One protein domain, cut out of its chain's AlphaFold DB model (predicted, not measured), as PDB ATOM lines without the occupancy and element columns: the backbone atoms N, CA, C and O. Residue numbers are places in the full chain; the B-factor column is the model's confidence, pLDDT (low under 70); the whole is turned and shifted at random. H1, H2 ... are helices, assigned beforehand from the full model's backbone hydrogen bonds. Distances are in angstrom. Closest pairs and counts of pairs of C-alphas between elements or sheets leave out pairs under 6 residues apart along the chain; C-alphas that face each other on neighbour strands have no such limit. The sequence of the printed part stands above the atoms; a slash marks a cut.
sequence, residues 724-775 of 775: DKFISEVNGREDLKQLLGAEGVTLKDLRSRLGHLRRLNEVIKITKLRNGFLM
ATOM      1  N   ASP A 724     137.540 146.703 120.732       67.44
ATOM      2  CA  ASP A 724     137.691 147.839 121.645       67.44
ATOM      3  C   ASP A 724     138.431 148.992 120.950       67.44
ATOM      4  O   ASP A 724     138.047 150.160 121.069       67.44
ATOM      5  N   LYS A 725     139.384 148.668 120.067       76.06
ATOM      6  CA  LYS A 725     139.965 149.622 119.112       76.06
ATOM      7  C   LYS A 725     138.940 150.231 118.145       76.06
ATOM      8  O   LYS A 725     139.015 151.431 117.877       76.06
ATOM      9  N   PHE A 726     137.975 149.460 117.634       78.62
ATOM     10  CA  PHE A 726     136.888 150.007 116.806       78.62
ATOM     11  C   PHE A 726     136.009 150.981 117.600       78.62
ATOM     12  O   PHE A 726     135.769 152.099 117.144       78.62
ATOM     13  N   ILE A 727     135.594 150.586 118.806       74.56
ATOM     14  CA  ILE A 727     134.795 151.409 119.723       74.56
ATOM     15  C   ILE A 727     135.545 152.706 120.073       74.56
ATOM     16  O   ILE A 727     134.936 153.777 120.097       74.56
ATOM     17  N   SER A 728     136.862 152.645 120.287       73.56
ATOM     18  CA  SER A 728     137.708 153.816 120.545       73.56
ATOM     19  C   SER A 728     137.824 154.749 119.328       73.56
ATOM     20  O   SER A 728     137.571 155.951 119.446       73.56
ATOM     21  N   GLU A 729     138.101 154.215 118.128       80.69
ATOM     22  CA  GLU A 729     138.182 155.018 116.893       80.69
ATOM     23  C   GLU A 729     136.844 155.694 116.527       80.69
ATOM     24  O   GLU A 729     136.854 156.798 115.977       80.69
ATOM     25  N   VAL A 730     135.705 155.075 116.863       79.81
ATOM     26  CA  VAL A 730     134.359 155.657 116.703       79.81
ATOM     27  C   VAL A 730     134.073 156.729 117.762       79.81
ATOM     28  O   VAL A 730     133.670 157.841 117.418       79.81
ATOM     29  N   ASN A 731     134.315 156.451 119.048       75.06
ATOM     30  CA  ASN A 731     134.052 157.416 120.125       75.06
ATOM     31  C   ASN A 731     134.896 158.698 119.998       75.06
ATOM     32  O   ASN A 731     134.428 159.784 120.356       75.06
ATOM     33  N   GLY A 732     136.104 158.598 119.436       76.56
ATOM     34  CA  GLY A 732     136.979 159.738 119.166       76.56
ATOM     35  C   GLY A 732     136.591 160.614 117.964       76.56
ATOM     36  O   GLY A 732     137.272 161.608 117.724       76.56
ATOM     37  N   ARG A 733     135.550 160.279 117.179       81.19
ATOM     38  CA  ARG A 733     135.255 160.951 115.895       81.19
ATOM     39  C   ARG A 733     133.797 161.369 115.743       81.19
ATOM     40  O   ARG A 733     132.903 160.535 115.645       81.19
ATOM     41  N   GLU A 734     133.564 162.675 115.643       78.50
ATOM     42  CA  GLU A 734     132.209 163.216 115.498       78.50
ATOM     43  C   GLU A 734     131.587 162.909 114.124       78.50
ATOM     44  O   GLU A 734     130.391 162.644 114.058       78.50
ATOM     45  N   ASP A 735     132.381 162.826 113.046       74.06
ATOM     46  CA  ASP A 735     131.868 162.463 111.712       74.06
ATOM     47  C   ASP A 735     131.383 161.004 111.637       74.06
ATOM     48  O   ASP A 735     130.441 160.701 110.907       74.06
ATOM     49  N   LEU A 736     131.965 160.106 112.441       80.06
ATOM     50  CA  LEU A 736     131.501 158.721 112.572       80.06
ATOM     51  C   LEU A 736     130.272 158.593 113.484       80.06
ATOM     52  O   LEU A 736     129.406 157.767 113.203       80.06
ATOM     53  N   LYS A 737     130.145 159.427 114.526       81.00
ATOM     54  CA  LYS A 737     128.919 159.502 115.347       81.00
ATOM     55  C   LYS A 737     127.740 160.073 114.563       81.00
ATOM     56  O   LYS A 737     126.635 159.567 114.692       81.00
ATOM     57  N   GLN A 738     127.977 161.081 113.724       79.50
ATOM     58  CA  GLN A 738     126.962 161.609 112.808       79.50
ATOM     59  C   GLN A 738     126.535 160.552 111.779       79.50
ATOM     60  O   GLN A 738     125.350 160.445 111.492       79.50
ATOM     61  N   LEU A 739     127.467 159.714 111.297       80.44
ATOM     62  CA  LEU A 739     127.127 158.555 110.462       80.44
ATOM     63  C   LEU A 739     126.267 157.522 111.216       80.44
ATOM     64  O   LEU A 739     125.324 156.993 110.645       80.44
ATOM     65  N   LEU A 740     126.570 157.245 112.490       78.44
ATOM     66  CA  LEU A 740     125.783 156.340 113.343       78.44
ATOM     67  C   LEU A 740     124.404 156.895 113.737       78.44
ATOM     68  O   LEU A 740     123.514 156.122 114.069       78.44
ATOM     69  N   GLY A 741     124.227 158.218 113.711       72.88
ATOM     70  CA  GLY A 741     122.950 158.885 113.976       72.88
ATOM     71  C   GLY A 741     122.032 159.023 112.756       72.88
ATOM     72  O   GLY A 741     120.978 159.643 112.879       72.88
ATOM     73  N   ALA A 742     122.422 158.500 111.589       80.06
ATOM     74  CA  ALA A 742     121.640 158.571 110.359       80.06
ATOM     75  C   ALA A 742     120.960 157.226 110.052       80.06
ATOM     76  O   ALA A 742     121.615 156.186 109.963       80.06
ATOM     77  N   GLU A 743     119.638 157.251 109.857       69.31
ATOM     78  CA  GLU A 743     118.860 156.053 109.535       69.31
ATOM     79  C   GLU A 743     119.353 155.378 108.242       69.31
ATOM     80  O   GLU A 743     119.661 156.031 107.243       69.31
ATOM     81  N   GLY A 744     119.427 154.044 108.258       76.81
ATOM     82  CA  GLY A 744     119.827 153.234 107.103       76.81
ATOM     83  C   GLY A 744     121.337 153.101 106.856       76.81
ATOM     84  O   GLY A 744     121.721 152.365 105.946       76.81
ATOM     85  N   VAL A 745     122.207 153.741 107.649       78.94
ATOM     86  CA  VAL A 745     123.667 153.560 107.539       78.94
ATOM     87  C   VAL A 745     124.074 152.155 107.983       78.94
ATOM     88  O   VAL A 745     123.804 151.735 109.105       78.94
ATOM     89  N   THR A 746     124.771 151.414 107.115       81.38
ATOM     90  CA  THR A 746     125.175 150.032 107.406       81.38
ATOM     91  C   THR A 746     126.600 149.935 107.961       81.38
ATOM     92  O   THR A 746     127.459 150.794 107.733       81.38
ATOM     93  N   LEU A 747     126.923 148.804 108.602       70.69
ATOM     94  CA  LEU A 747     128.295 148.472 109.017       70.69
ATOM     95  C   LEU A 747     129.295 148.484 107.838       70.69
ATOM     96  O   LEU A 747     130.483 148.758 108.022       70.69
ATOM     97  N   LYS A 748     128.823 148.232 106.609       74.56
ATOM     98  CA  LYS A 748     129.625 148.318 105.379       74.56
ATOM     99  C   LYS A 748     130.008 149.764 105.051       74.56
ATOM    100  O   LYS A 748     131.138 149.997 104.621       74.56
ATOM    101  N   ASP A 749     129.123 150.722 105.305       77.81
ATOM    102  CA  ASP A 749     129.358 152.147 105.049       77.81
ATOM    103  C   ASP A 749     130.329 152.737 106.075       77.81
ATOM    104  O   ASP A 749     131.285 153.414 105.696       77.81
ATOM    105  N   LEU A 750     130.186 152.362 107.352       75.56
ATOM    106  CA  LEU A 750     131.160 152.671 108.407       75.56
ATOM    107  C   LEU A 750     132.553 152.104 108.082       75.56
ATOM    108  O   LEU A 750     133.541 152.845 108.100       75.56
ATOM    109  N   ARG A 751     132.649 150.817 107.702       75.44
ATOM    110  CA  ARG A 751     133.911 150.192 107.248       75.44
ATOM    111  C   ARG A 751     134.491 150.910 106.015       75.44
ATOM    112  O   ARG A 751     135.699 151.146 105.957       75.44
ATOM    113  N   SER A 752     133.650 151.304 105.055       77.88
ATOM    114  CA  SER A 752     134.052 152.036 103.843       77.88
ATOM    115  C   SER A 752     134.605 153.431 104.161       77.88
ATOM    116  O   SER A 752     135.706 153.780 103.719       77.88
ATOM    117  N   ARG A 753     133.896 154.202 104.997       81.94
ATOM    118  CA  ARG A 753     134.283 155.545 105.455       81.94
ATOM    119  C   ARG A 753     135.591 155.508 106.242       81.94
ATOM    120  O   ARG A 753     136.505 156.270 105.928       81.94
ATOM    121  N   LEU A 754     135.730 154.578 107.189       78.12
ATOM    122  CA  LEU A 754     136.958 154.396 107.969       78.12
ATOM    123  C   LEU A 754     138.150 154.018 107.070       78.12
ATOM    124  O   LEU A 754     139.235 154.589 107.192       78.12
ATOM    125  N   GLY A 755     137.938 153.124 106.097       83.38
ATOM    126  CA  GLY A 755     138.940 152.777 105.086       83.38
ATOM    127  C   GLY A 755     139.337 153.954 104.184       83.38
ATOM    128  O   GLY A 755     140.512 154.100 103.843       83.38
ATOM    129  N   HIS A 756     138.391 154.825 103.823       82.69
ATOM    130  CA  HIS A 756     138.660 156.048 103.062       82.69
ATOM    131  C   HIS A 756     139.497 157.052 103.869       82.69
ATOM    132  O   HIS A 756     140.501 157.559 103.371       82.69
ATOM    133  N   LEU A 757     139.138 157.284 105.136       76.31
ATOM    134  CA  LEU A 757     139.864 158.178 106.043       76.31
ATOM    135  C   LEU A 757     141.300 157.691 106.312       76.31
ATOM    136  O   LEU A 757     142.231 158.496 106.297       76.31
ATOM    137  N   ARG A 758     141.511 156.375 106.470       80.25
ATOM    138  CA  ARG A 758     142.858 155.783 106.588       80.25
ATOM    139  C   ARG A 758     143.695 155.989 105.315       80.25
ATOM    140  O   ARG A 758     144.855 156.384 105.419       80.25
ATOM    141  N   ARG A 759     143.110 155.816 104.118       81.62
ATOM    142  CA  ARG A 759     143.791 156.097 102.833       81.62
ATOM    143  C   ARG A 759     144.162 157.575 102.672       81.62
ATOM    144  O   ARG A 759     145.289 157.862 102.280       81.62
ATOM    145  N   LEU A 760     143.264 158.503 103.018       73.00
ATOM    146  CA  LEU A 760     143.565 159.942 103.006       73.00
ATOM    147  C   LEU A 760     144.745 160.287 103.924       73.00
ATOM    148  O   LEU A 760     145.618 161.055 103.528       73.00
ATOM    149  N   ASN A 761     144.809 159.695 105.120       67.50
ATOM    150  CA  ASN A 761     145.879 159.978 106.078       67.50
ATOM    151  C   ASN A 761     147.261 159.519 105.565       67.50
ATOM    152  O   ASN A 761     148.239 160.255 105.681       67.50
ATOM    153  N   GLU A 762     147.345 158.358 104.904       77.81
ATOM    154  CA  GLU A 762     148.579 157.923 104.228       77.81
ATOM    155  C   GLU A 762     148.946 158.817 103.028       77.81
ATOM    156  O   GLU A 762     150.117 159.155 102.859       77.81
ATOM    157  N   VAL A 763     147.976 159.295 102.237       77.06
ATOM    158  CA  VAL A 763     148.242 160.266 101.153       77.06
ATOM    159  C   VAL A 763     148.777 161.594 101.706       77.06
ATOM    160  O   VAL A 763     149.750 162.132 101.171       77.06
ATOM    161  N   ILE A 764     148.212 162.101 102.806       74.19
ATOM    162  CA  ILE A 764     148.696 163.310 103.495       74.19
ATOM    163  C   ILE A 764     150.122 163.094 104.020       74.19
ATOM    164  O   ILE A 764     150.986 163.948 103.826       74.19
ATOM    165  N   LYS A 765     150.400 161.936 104.628       69.56
ATOM    166  CA  LYS A 765     151.723 161.538 105.135       69.56
ATOM    167  C   LYS A 765     152.773 161.459 104.021       69.56
ATOM    168  O   LYS A 765     153.832 162.066 104.155       69.56
ATOM    169  N   ILE A 766     152.466 160.805 102.896       77.88
ATOM    170  CA  ILE A 766     153.330 160.763 101.700       77.88
ATOM    171  C   ILE A 766     153.569 162.179 101.149       77.88
ATOM    172  O   ILE A 766     154.696 162.522 100.794       77.88
ATOM    173  N   THR A 767     152.539 163.027 101.121       65.00
ATOM    174  CA  THR A 767     152.647 164.413 100.632       65.00
ATOM    175  C   THR A 767     153.525 165.276 101.543       65.00
ATOM    176  O   THR A 767     154.398 165.987 101.048       65.00
ATOM    177  N   LYS A 768     153.375 165.168 102.871       66.06
ATOM    178  CA  LYS A 768     154.243 165.856 103.844       66.06
ATOM    179  C   LYS A 768     155.703 165.399 103.724       66.06
ATOM    180  O   LYS A 768     156.584 166.248 103.642       66.06
ATOM    181  N   LEU A 769     155.954 164.089 103.622       71.06
ATOM    182  CA  LEU A 769     157.302 163.534 103.418       71.06
ATOM    183  C   LEU A 769     157.948 164.015 102.107       71.06
ATOM    184  O   LEU A 769     159.134 164.326 102.087       71.06
ATOM    185  N   ARG A 770     157.173 164.112 101.020       59.91
ATOM    186  CA  ARG A 770     157.659 164.598  99.720       59.91
ATOM    187  C   ARG A 770     157.987 166.092  99.731       59.91
ATOM    188  O   ARG A 770     158.964 166.494  99.107       59.91
ATOM    189  N   ASN A 771     157.196 166.904 100.430       60.38
ATOM    190  CA  ASN A 771     157.423 168.347 100.519       60.38
ATOM    191  C   ASN A 771     158.588 168.689 101.463       60.38
ATOM    192  O   ASN A 771     159.370 169.580 101.151       60.38
ATOM    193  N   GLY A 772     158.770 167.930 102.552       57.75
ATOM    194  CA  GLY A 772     159.929 168.044 103.452       57.75
ATOM    195  C   GLY A 772     161.269 167.585 102.857       57.75
ATOM    196  O   GLY A 772     162.282 167.652 103.539       57.75
ATOM    197  N   PHE A 773     161.281 167.119 101.603       45.91
ATOM    198  CA  PHE A 773     162.481 166.778 100.824       45.91
ATOM    199  C   PHE A 773     162.797 167.815  99.721       45.91
ATOM    200  O   PHE A 773     163.656 167.575  98.872       45.91
ATOM    201  N   LEU A 774     162.058 168.932  99.689       41.97
ATOM    202  CA  LEU A 774     162.153 170.004  98.684       41.97
ATOM    203  C   LEU A 774     162.355 171.405  99.302       41.97
ATOM    204  O   LEU A 774     162.231 172.407  98.595       41.97
ATOM    205  N   MET A 775     162.691 171.455 100.594       37.66
ATOM    206  CA  MET A 775     163.281 172.601 101.299       37.66
ATOM    207  C   MET A 775     164.640 172.189 101.869       37.66
ATOM    208  O   MET A 775     165.521 173.072 101.908       37.66
TER     209      MET A 775
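AT A GLANCE: This is residues 724 to 775 of the 775 residues of the protein "OTU domain-containing protein" of Diploscapter pachys (UniProt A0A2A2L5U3). One long helix, H3, makes the length of the domain, and at its starting end the chain folds back to a short helix, H2, from which another short helix, H1, turns off at a corner. Much of H3, residues 755 to 771, sticks out with the tail to residue 775, away from the two short helices. The printed part has 52 residues, with three named helices in the order H1, H2, H3 and no named strand; the class is all helix. It is only just loose, close to extended, with a radius of gyration of the C-alphas of 14.7 A, and it spans 48 by 20 by 16 A, a rod in outline.

HOW THE PARTS SIT: H3, residues 747 to 771, touches no helix. It is close to but not clearly touching H2, residues 734 to 740; their closest C-alphas, those of Leu 736 and Leu 750, are 7.4 A apart. H2 and H3 run opposite ways at a shallow tilt of 24 degrees. H1, residues 724 to 731, and H2 only just touch, with 3 pairs of C-alphas within 8 A, and only at the corner by their link. Their closest C-alphas, those of Val 730 and Leu 736, are 5.9 A apart, and their lines are about perpendicular at 75 degrees. H1 and H3 are apart. In H1, H2 and H3 every O i to N i+4 pair is within hydrogen-bond range.

IN THESE COORDINATES: H3 has 25 residues and measures 36.3 A from C-alpha 747 at (128.295, 148.472, 109.017) to C-alpha 771 at (157.423, 168.347, 100.519). H2 has 7 residues and measures 9.7 A. H1 has 8 residues and measures 10.4 A, beginning with C-alpha 724 at (137.691, 147.839, 121.645).

THE WHOLE: The two C-alphas farthest apart, those of Glu 743 and Met 775, are 48.1 A apart. The printed part has no cut and ends at residue 775, the chain's last. The link from H1 to H2 is tight and that from H2 to H3 is short. Residues 741 to 748 also stand free. The mean pLDDT of the printed part is 73.3, and 12 residues are under 70, among them residues 770 to 775.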